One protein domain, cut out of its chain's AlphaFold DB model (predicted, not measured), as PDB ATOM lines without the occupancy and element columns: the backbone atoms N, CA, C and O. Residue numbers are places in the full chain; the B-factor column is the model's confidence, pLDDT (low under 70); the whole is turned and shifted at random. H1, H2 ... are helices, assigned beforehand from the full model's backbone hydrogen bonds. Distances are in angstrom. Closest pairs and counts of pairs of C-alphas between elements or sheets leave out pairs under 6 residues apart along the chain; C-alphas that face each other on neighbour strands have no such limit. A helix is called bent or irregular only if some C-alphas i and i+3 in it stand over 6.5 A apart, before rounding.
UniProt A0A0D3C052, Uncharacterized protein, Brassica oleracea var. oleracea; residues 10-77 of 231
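AT A GLANCE: This is residues 10 to 77 of the 231 residues of an uncharacterized protein of Brassica oleracea var. oleracea (UniProt A0A0D3C052). A long bent helix, H1, sends its first stretch, residues 10 to 25, out as a free arm, while its second arm, H1b, joins with the folded-back link of residues 39 to 48 and with H2 to make a small body, in which H2 crosses near H1b. H3 turns off from the far end of H2 as a second arm, with residues 62 to 67 and 69 to 76 standing free, and the parts of this shape are only loosely joined, with no two of H1a, H1b, H2 and H3 clearly touching. The printed part has 68 residues, with three named helices in the order H1, H2, H3 and no named strand, and its class is all helix. The whole is loose, with a radius of gyration of the C-alphas of 15.0 A, and elongated, spanning 47 by 29 by 18 A.

IN THESE COORDINATES: Begin with H1, residues 10 to 38, which by its hydrogen bonds was assigned as one helix but is bent: C-alphas 28 and 31 are 7.1 A apart, where about 5 A is found in a regular helix. Find C-alpha 10 at (-58.408, 34.499, -9.557); from there the arm H1a, residues 10 to 28, runs 26.8 A to C-alpha 28 at (-43.787, 35.755, 12.903). Residues 29 and 30 belong to neither arm, and H1b, residues 31 to 38, covers 10.8 A. Further on, H2 holds residues 49 to 60 and measures 16.4 A. H3, residues 62 to 76, runs 20.9 A and ends at C-alpha 76, at (-44.592, 37.236, 33.259).

HOW THE PARTS SIT: Look first at the bend, where H1a and H1b stand at a steep tilt of 56 degrees. From H1b, go to H2: the two are close but not clearly touching, and their closest C-alphas, those of Trp 37 and Asp 56, are 8.0 A apart. Their lines are about perpendicular, at 80 degrees. H2 and H3 are also close but not clearly touching, with the C-alphas of Trp 59 and Gln 65 the closest at 6.9 A. They run the same way at a steep tilt of 69.8 degrees, only just short of about perpendicular. H1a is apart from both H2 and H3, and H1b is apart from H3. In the backbones of H1a, H1b, H2 and H3, every O i to N i+4 pair is within hydrogen-bond range.

THE WHOLE: The two C-alphas farthest apart are those of Ile 10 and Ser 77, the first and last printed residues, at 47.7 A. Set aside the stretches that stand free, residues 10 to 25, 60 to 67 and 69 to 77, and you find a body of 35 residues spanning 24 by 20 by 16 A. The link from H1 to H2 is short, with 10 residues, and the link from H2 to H3 is tight, with 1 residue. The printed part has no cut. The mean pLDDT of the printed part is 89.1, and no printed residue is under 70.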
ATOM      1  N   ILE A  10     -58.740  34.777 -10.964       90.06
ATOM      2  CA  ILE A  10     -58.408  34.499  -9.557       90.06
ATOM      3  C   ILE A  10     -57.427  35.511  -8.959       90.06
ATOM      4  O   ILE A  10     -57.014  35.361  -7.808       90.06
ATOM      5  N   THR A  11     -57.062  36.556  -9.707       90.62
ATOM      6  CA  THR A  11     -56.048  37.541  -9.296       90.62
ATOM      7  C   THR A  11     -56.367  38.187  -7.952       90.62
ATOM      8  O   THR A  11     -55.490  38.273  -7.095       90.62
ATOM      9  N   GLU A  12     -57.625  38.578  -7.733       90.25
ATOM     10  CA  GLU A  12     -58.080  39.175  -6.469       90.25
ATOM     11  C   GLU A  12     -57.854  38.211  -5.293       90.25
ATOM     12  O   GLU A  12     -57.291  38.564  -4.257       90.25
ATOM     13  N   THR A  13     -58.232  36.944  -5.480       93.50
ATOM     14  CA  THR A  13     -58.092  35.900  -4.462       93.50
ATOM     15  C   THR A  13     -56.627  35.609  -4.155       93.50
ATOM     16  O   THR A  13     -56.253  35.497  -2.986       93.50
ATOM     17  N   VAL A  14     -55.787  35.519  -5.188       92.56
ATOM     18  CA  VAL A  14     -54.344  35.303  -5.035       92.56
ATOM     19  C   VAL A  14     -53.707  36.474  -4.293       92.56
ATOM     20  O   VAL A  14     -52.935  36.241  -3.365       92.56
ATOM     21  N   LYS A  15     -54.074  37.717  -4.627       91.25
ATOM     22  CA  LYS A  15     -53.584  38.917  -3.940       91.25
ATOM     23  C   LYS A  15     -53.941  38.896  -2.452       91.25
ATOM     24  O   LYS A  15     -53.049  39.022  -1.619       91.25
ATOM     25  N   ILE A  16     -55.203  38.636  -2.109       94.62
ATOM     26  CA  ILE A  16     -55.659  38.556  -0.711       94.62
ATOM     27  C   ILE A  16     -54.923  37.442   0.047       94.62
ATOM     28  O   ILE A  16     -54.456  37.633   1.175       94.62
ATOM     29  N   ALA A  17     -54.804  36.258  -0.558       94.25
ATOM     30  CA  ALA A  17     -54.109  35.132   0.055       94.25
ATOM     31  C   ALA A  17     -52.617  35.433   0.265       94.25
ATOM     32  O   ALA A  17     -52.064  35.108   1.323       94.25
ATOM     33  N   TYR A  18     -51.985  36.087  -0.712       91.75
ATOM     34  CA  TYR A  18     -50.600  36.526  -0.642       91.75
ATOM     35  C   TYR A  18     -50.399  37.554   0.469       91.75
ATOM     36  O   TYR A  18     -49.539  37.353   1.322       91.75
ATOM     37  N   GLU A  19     -51.225  38.598   0.534       91.88
ATOM     38  CA  GLU A  19     -51.161  39.619   1.584       91.88
ATOM     39  C   GLU A  19     -51.327  39.001   2.976       91.88
ATOM     40  O   GLU A  19     -50.532  39.267   3.877       91.88
ATOM     41  N   LYS A  20     -52.285  38.084   3.148       93.81
ATOM     42  CA  LYS A  20     -52.481  37.354   4.408       93.81
ATOM     43  C   LYS A  20     -51.260  36.512   4.779       93.81
ATOM     44  O   LYS A  20     -50.865  36.447   5.948       93.81
ATOM     45  N   LYS A  21     -50.647  35.849   3.795       92.25
ATOM     46  CA  LYS A  21     -49.432  35.054   4.002       92.25
ATOM     47  C   LYS A  21     -48.242  35.947   4.347       92.25
ATOM     48  O   LYS A  21     -47.505  35.615   5.276       92.25
ATOM     49  N   ALA A  22     -48.095  37.077   3.663       87.81
ATOM     50  CA  ALA A  22     -47.068  38.075   3.913       87.81
ATOM     51  C   ALA A  22     -47.208  38.650   5.327       87.81
ATOM     52  O   ALA A  22     -46.257  38.578   6.096       87.81
ATOM     53  N   GLN A  23     -48.402  39.090   5.738       89.12
ATOM     54  CA  GLN A  23     -48.673  39.575   7.100       89.12
ATOM     55  C   GLN A  23     -48.298  38.548   8.176       89.12
ATOM     56  O   GLN A  23     -47.663  38.888   9.181       89.12
ATOM     57  N   LYS A  24     -48.647  37.270   7.970       90.44
ATOM     58  CA  LYS A  24     -48.252  36.192   8.888       90.44
ATOM     59  C   LYS A  24     -46.732  36.004   8.920       90.44
ATOM     60  O   LYS A  24     -46.176  35.795   9.993       90.44
ATOM     61  N   SER A  25     -46.069  36.094   7.768       87.62
ATOM     62  CA  SER A  25     -44.609  36.013   7.678       87.62
ATOM     63  C   SER A  25     -43.946  37.164   8.437       87.62
ATOM     64  O   SER A  25     -43.141  36.919   9.332       87.62
ATOM     65  N   PHE A  26     -44.336  38.412   8.162       85.00
ATOM     66  CA  PHE A  26     -43.801  39.589   8.848       85.00
ATOM     67  C   PHE A  26     -44.000  39.485  10.362       85.00
ATOM     68  O   PHE A  26     -43.028  39.545  11.110       85.00
ATOM     69  N   SER A  27     -45.228  39.233  10.824       85.88
ATOM     70  CA  SER A  27     -45.518  39.137  12.263       85.88
ATOM     71  C   SER A  27     -44.748  38.022  12.975       85.88
ATOM     72  O   SER A  27     -44.298  38.231  14.100       85.88
ATOM     73  N   SER A  28     -44.552  36.868  12.330       87.81
ATOM     74  CA  SER A  28     -43.787  35.755  12.903       87.81
ATOM     75  C   SER A  28     -42.295  36.066  13.033       87.81
ATOM     76  O   SER A  28     -41.671  35.638  13.999       87.81
ATOM     77  N   ASN A  29     -41.725  36.810  12.080       88.31
ATOM     78  CA  ASN A  29     -40.289  37.091  12.029       88.31
ATOM     79  C   ASN A  29     -39.874  38.340  12.837       88.31
ATOM     80  O   ASN A  29     -38.691  38.530  13.116       88.31
ATOM     81  N   LEU A  30     -40.828  39.176  13.273       87.94
ATOM     82  CA  LEU A  30     -40.560  40.422  14.010       87.94
ATOM     83  C   LEU A  30     -39.687  40.242  15.259       87.94
ATOM     84  O   LEU A  30     -38.869  41.111  15.560       87.94
ATOM     85  N   CYS A  31     -39.871  39.151  16.009       85.88
ATOM     86  CA  CYS A  31     -39.077  38.891  17.212       85.88
ATOM     87  C   CYS A  31     -37.593  38.710  16.874       85.88
ATOM     88  O   CYS A  31     -36.751  39.387  17.459       85.88
ATOM     89  N   GLU A  32     -37.292  37.868  15.886       88.56
ATOM     90  CA  GLU A  32     -35.924  37.609  15.429       88.56
ATOM     91  C   GLU A  32     -35.279  38.868  14.846       88.56
ATOM     92  O   GLU A  32     -34.102  39.150  15.065       88.56
ATOM     93  N   TRP A  33     -36.055  39.667  14.117       89.94
ATOM     94  CA  TRP A  33     -35.579  40.917  13.534       89.94
ATOM     95  C   TRP A  33     -35.237  41.950  14.587       89.94
ATOM     96  O   TRP A  33     -34.187  42.580  14.509       89.94
ATOM     97  N   LYS A  34     -36.081  42.076  15.613       88.25
ATOM     98  CA  LYS A  34     -35.813  42.960  16.744       88.25
ATOM     99  C   LYS A  34     -34.564  42.524  17.511       88.25
ATOM    100  O   LYS A  34     -33.834  43.374  18.013       88.25
ATOM    101  N   GLU A  35     -34.298  41.223  17.613       88.75
ATOM    102  CA  GLU A  35     -33.056  40.705  18.200       88.75
ATOM    103  C   GLU A  35     -31.829  41.037  17.345       88.75
ATOM    104  O   GLU A  35     -30.833  41.520  17.881       88.75
ATOM    105  N   LYS A  36     -31.906  40.857  16.021       88.50
ATOM    106  CA  LYS A  36     -30.839  41.257  15.088       88.50
ATOM    107  C   LYS A  36     -30.561  42.759  15.143       88.50
ATOM    108  O   LYS A  36     -29.403  43.151  15.237       88.50
ATOM    109  N   TRP A  37     -31.615  43.569  15.171       90.56
ATOM    110  CA  TRP A  37     -31.534  45.021  15.304       90.56
ATOM    111  C   TRP A  37     -30.827  45.441  16.597       90.56
ATOM    112  O   TRP A  37     -29.905  46.246  16.555       90.56
ATOM    113  N   LYS A  38     -31.156  44.821  17.740       88.56
ATOM    114  CA  LYS A  38     -30.446  45.063  19.013       88.56
ATOM    115  C   LYS A  38     -28.958  44.711  18.960       88.56
ATOM    116  O   LYS A  38     -28.176  45.278  19.715       88.56
ATOM    117  N   LEU A  39     -28.581  43.751  18.117       91.69
ATOM    118  CA  LEU A  39     -27.196  43.335  17.891       91.69
ATOM    119  C   LEU A  39     -26.498  44.159  16.792       91.69
ATOM    120  O   LEU A  39     -25.381  43.808  16.421       91.69
ATOM    121  N   ASN A  40     -27.141  45.215  16.270       87.00
ATOM    122  CA  ASN A  40     -26.673  46.032  15.145       87.00
ATOM    123  C   ASN A  40     -26.303  45.200  13.901       87.00
ATOM    124  O   ASN A  40     -25.319  45.488  13.227       87.00
ATOM    125  N   LYS A  41     -27.067  44.137  13.624       87.38
ATOM    126  CA  LYS A  41     -26.907  43.317  12.415       87.38
ATOM    127  C   LYS A  41     -27.773  43.848  11.279       87.38
ATOM    128  O   LYS A  41     -28.837  44.417  11.528       87.38
ATOM    129  N   ASP A  42     -27.340  43.565  10.055       84.81
ATOM    130  CA  ASP A  42     -28.064  43.947   8.847       84.81
ATOM    131  C   ASP A  42     -29.464  43.310   8.775       84.81
ATOM    132  O   ASP A  42     -29.677  42.187   9.274       84.81
ATOM    133  N   PRO A  43     -30.433  44.015   8.162       85.44
ATOM    134  CA  PRO A  43     -31.748  43.462   7.887       85.44
ATOM    135  C   PRO A  43     -31.664  42.214   6.996       85.44
ATOM    136  O   PRO A  43     -30.700  42.022   6.253       85.44
ATOM    137  N   PRO A  44     -32.678  41.333   7.040       84.00
ATOM    138  CA  PRO A  44     -32.785  40.257   6.062       84.00
ATOM    139  C   PRO A  44     -32.865  40.817   4.634       84.00
ATOM    140  O   PRO A  44     -33.608  41.762   4.397       84.00
ATOM    141  N   GLU A  45     -32.197  40.162   3.681       85.06
ATOM    142  CA  GLU A  45     -32.071  40.591   2.271       85.06
ATOM    143  C   GLU A  45     -33.405  40.901   1.569       85.06
ATOM    144  O   GLU A  45     -33.481  41.741   0.681       85.06
ATOM    145  N   TRP A  46     -34.478  40.221   1.965       82.19
ATOM    146  CA  TRP A  46     -35.804  40.371   1.363       82.19
ATOM    147  C   TRP A  46     -36.665  41.466   2.012       82.19
ATOM    148  O   TRP A  46     -37.796  41.698   1.577       82.19
ATOM    149  N   VAL A  47     -36.177  42.121   3.068       85.38
ATOM    150  CA  VAL A  47     -36.856  43.257   3.701       85.38
ATOM    151  C   VAL A  47     -36.380  44.534   3.023       85.38
ATOM    152  O   VAL A  47     -35.198  44.838   3.048       85.38
ATOM    153  N   SER A  48     -37.315  45.285   2.438       86.56
ATOM    154  CA  SER A  48     -37.022  46.612   1.881       86.56
ATOM    155  C   SER A  48     -36.448  47.554   2.945       86.56
ATOM    156  O   SER A  48     -36.946  47.571   4.078       86.56
ATOM    157  N   ASP A  49     -35.476  48.382   2.561       87.69
ATOM    158  CA  ASP A  49     -34.856  49.395   3.422       87.69
ATOM    159  C   ASP A  49     -35.894  50.348   4.033       87.69
ATOM    160  O   ASP A  49     -35.826  50.658   5.223       87.69
ATOM    161  N   ASP A  50     -36.925  50.724   3.265       89.50
ATOM    162  CA  ASP A  50     -38.030  51.571   3.741       89.50
ATOM    163  C   ASP A  50     -38.802  50.914   4.894       89.50
ATOM    164  O   ASP A  50     -39.136  51.551   5.898       89.50
ATOM    165  N   ASN A  51     -39.060  49.605   4.780       86.44
ATOM    166  CA  ASN A  51     -39.742  48.845   5.826       86.44
ATOM    167  C   ASN A  51     -38.855  48.716   7.066       86.44
ATOM    168  O   ASN A  51     -39.348  48.816   8.192       86.44
ATOM    169  N   TRP A  52     -37.549  48.507   6.873       89.44
ATOM    170  CA  TRP A  52     -36.591  48.429   7.970       89.44
ATOM    171  C   TRP A  52     -36.480  49.748   8.734       89.44
ATOM    172  O   TRP A  52     -36.545  49.745   9.964       89.44
ATOM    173  N   LEU A  53     -36.411  50.875   8.021       90.56
ATOM    174  CA  LEU A  53     -36.420  52.211   8.614       90.56
ATOM    175  C   LEU A  53     -37.703  52.458   9.422       90.56
ATOM    176  O   LEU A  53     -37.644  52.972  10.539       90.56
ATOM    177  N   GLY A  54     -38.857  52.028   8.904       91.25
ATOM    178  CA  GLY A  54     -40.122  52.079   9.638       91.25
ATOM    179  C   GLY A  54     -40.079  51.298  10.959       91.25
ATOM    180  O   GLY A  54     -40.539  51.794  11.992       91.25
ATOM    181  N   TYR A  55     -39.483  50.099  10.959       89.25
ATOM    182  CA  TYR A  55     -39.298  49.312  12.181       89.25
ATOM    183  C   TYR A  55     -38.298  49.943  13.154       89.25
ATOM    184  O   TYR A  55     -38.566  49.951  14.357       89.25
ATOM    185  N   ASP A  56     -37.194  50.502  12.656       90.62
ATOM    186  CA  ASP A  56     -36.194  51.206  13.463       90.62
ATOM    187  C   ASP A  56     -36.817  52.394  14.214       90.62
ATOM    188  O   ASP A  56     -36.689  52.492  15.437       90.62
ATOM    189  N   LEU A  57     -37.587  53.235  13.513       93.31
ATOM    190  CA  LEU A  57     -38.316  54.354  14.114       93.31
ATOM    191  C   LEU A  57     -39.322  53.877  15.173       93.31
ATOM    192  O   LEU A  57     -39.359  54.407  16.284       93.31
ATOM    193  N   MET A  58     -40.103  52.836  14.863       90.94
ATOM    194  CA  MET A  58     -41.088  52.276  15.793       90.94
ATOM    195  C   MET A  58     -40.437  51.679  17.050       90.94
ATOM    196  O   MET A  58     -40.986  51.790  18.145       90.94
ATOM    197  N   TRP A  59     -39.290  51.007  16.923       90.81
ATOM    198  CA  TRP A  59     -38.593  50.418  18.068       90.81
ATOM    199  C   TRP A  59     -37.864  51.457  18.922       90.81
ATOM    200  O   TRP A  59     -37.718  51.228  20.127       90.81
ATOM    201  N   LYS A  60     -37.457  52.591  18.342       92.06
ATOM    202  CA  LYS A  60     -36.882  53.734  19.067       92.06
ATOM    203  C   LYS A  60     -37.921  54.558  19.828       92.06
ATOM    204  O   LYS A  60     -37.551  55.180  20.816       92.06
ATOM    205  N   ASP A  61     -39.193  54.523  19.432       94.88
ATOM    206  CA  ASP A  61     -40.262  55.236  20.140       94.88
ATOM    207  C   ASP A  61     -40.415  54.747  21.595       94.88
ATOM    208  O   ASP A  61     -40.744  53.586  21.878       94.88
ATOM    209  N   GLU A  62     -40.221  55.669  22.537       93.56
ATOM    210  CA  GLU A  62     -40.324  55.432  23.977       93.56
ATOM    211  C   GLU A  62     -41.711  54.921  24.382       93.56
ATOM    212  O   GLU A  62     -41.825  54.052  25.252       93.56
ATOM    213  N   LYS A  63     -42.779  55.386  23.720       93.50
ATOM    214  CA  LYS A  63     -44.149  54.937  24.017       93.50
ATOM    215  C   LYS A  63     -44.313  53.449  23.730       93.50
ATOM    216  O   LYS A  63     -44.925  52.715  24.516       93.50
ATOM    217  N   VAL A  64     -43.750  52.988  22.614       89.88
ATOM    218  CA  VAL A  64     -43.773  51.578  22.212       89.88
ATOM    219  C   VAL A  64     -42.934  50.742  23.175       89.88
ATOM    220  O   VAL A  64     -43.370  49.662  23.588       89.88
ATOM    221  N   GLN A  65     -41.767  51.241  23.587       89.19
ATOM    222  CA  GLN A  65     -40.911  50.561  24.561       89.19
ATOM    223  C   GLN A  65     -41.590  50.416  25.925       89.19
ATOM    224  O   GLN A  65     -41.652  49.302  26.453       89.19
ATOM    225  N   ALA A  66     -42.170  51.494  26.459       91.88
ATOM    226  CA  ALA A  66     -42.880  51.485  27.734       91.88
ATOM    227  C   ALA A  66     -44.056  50.498  27.709       91.88
ATOM    228  O   ALA A  66     -44.161  49.622  28.570       91.88
ATOM    229  N   LYS A  67     -44.890  50.553  26.661       92.12
ATOM    230  CA  LYS A  67     -46.010  49.618  26.480       92.12
ATOM    231  C   LYS A  67     -45.534  48.168  26.381       92.12
ATOM    232  O   LYS A  67     -46.119  47.282  27.002       92.12
ATOM    233  N   SER A  68     -44.466  47.916  25.623       87.69
ATOM    234  CA  SER A  68     -43.877  46.581  25.486       87.69
ATOM    235  C   SER A  68     -43.331  46.057  26.817       87.69
ATOM    236  O   SER A  68     -43.509  44.874  27.110       87.69
ATOM    237  N   SER A  69     -42.678  46.909  27.611       88.00
ATOM    238  CA  SER A  69     -42.137  46.558  28.927       88.00
ATOM    239  C   SER A  69     -43.261  46.190  29.895       88.00
ATOM    240  O   SER A  69     -43.284  45.074  30.415       88.00
ATOM    241  N   THR A  70     -44.270  47.055  30.024       92.00
ATOM    242  CA  THR A  70     -45.452  46.811  30.860       92.00
ATOM    243  C   THR A  70     -46.171  45.525  30.463       92.00
ATOM    244  O   THR A  70     -46.479  44.697  31.317       92.00
ATOM    245  N   ASN A  71     -46.388  45.295  29.165       88.81
ATOM    246  CA  ASN A  71     -47.023  44.069  28.680       88.81
ATOM    247  C   ASN A  71     -46.194  42.817  28.993       88.81
ATOM    248  O   ASN A  71     -46.755  41.798  29.396       88.81
ATOM    249  N   SER A  72     -44.871  42.885  28.831       86.50
ATOM    250  CA  SER A  72     -43.965  41.785  29.172       86.50
ATOM    251  C   SER A  72     -44.028  41.455  30.665       86.50
ATOM    252  O   SER A  72     -44.235  40.295  31.028       86.50
ATOM    253  N   THR A  73     -43.944  42.473  31.524       88.12
ATOM    254  CA  THR A  73     -44.076  42.336  32.980       88.12
ATOM    255  C   THR A  73     -45.433  41.750  33.355       88.12
ATOM    256  O   THR A  73     -45.499  40.777  34.100       88.12
ATOM    257  N   ASN A  74     -46.521  42.244  32.760       86.94
ATOM    258  CA  ASN A  74     -47.869  41.728  32.995       86.94
ATOM    259  C   ASN A  74     -48.029  40.269  32.555       86.94
ATOM    260  O   ASN A  74     -48.723  39.508  33.235       86.94
ATOM    261  N   ARG A  75     -47.397  39.865  31.446       82.81
ATOM    262  CA  ARG A  75     -47.433  38.478  30.960       82.81
ATOM    263  C   ARG A  75     -46.621  37.540  31.847       82.81
ATOM    264  O   ARG A  75     -47.025  36.404  32.033       82.81
ATOM    265  N   ARG A  76     -45.489  38.008  32.381       82.75
ATOM    266  CA  ARG A  76     -44.592  37.236  33.259       82.75
ATOM    267  C   ARG A  76     -44.940  37.348  34.743       82.75
ATOM    268  O   ARG A  76     -44.278  36.719  35.559       82.75
ATOM    269  N   SER A  77     -45.939  38.154  35.091       82.81
ATOM    270  CA  SER A  77     -46.368  38.332  36.474       82.81
ATOM    271  C   SER A  77     -46.887  37.019  37.057       82.81
ATOM    272  O   SER A  77     -47.706  36.334  36.448       82.81
TER     273      SER A  77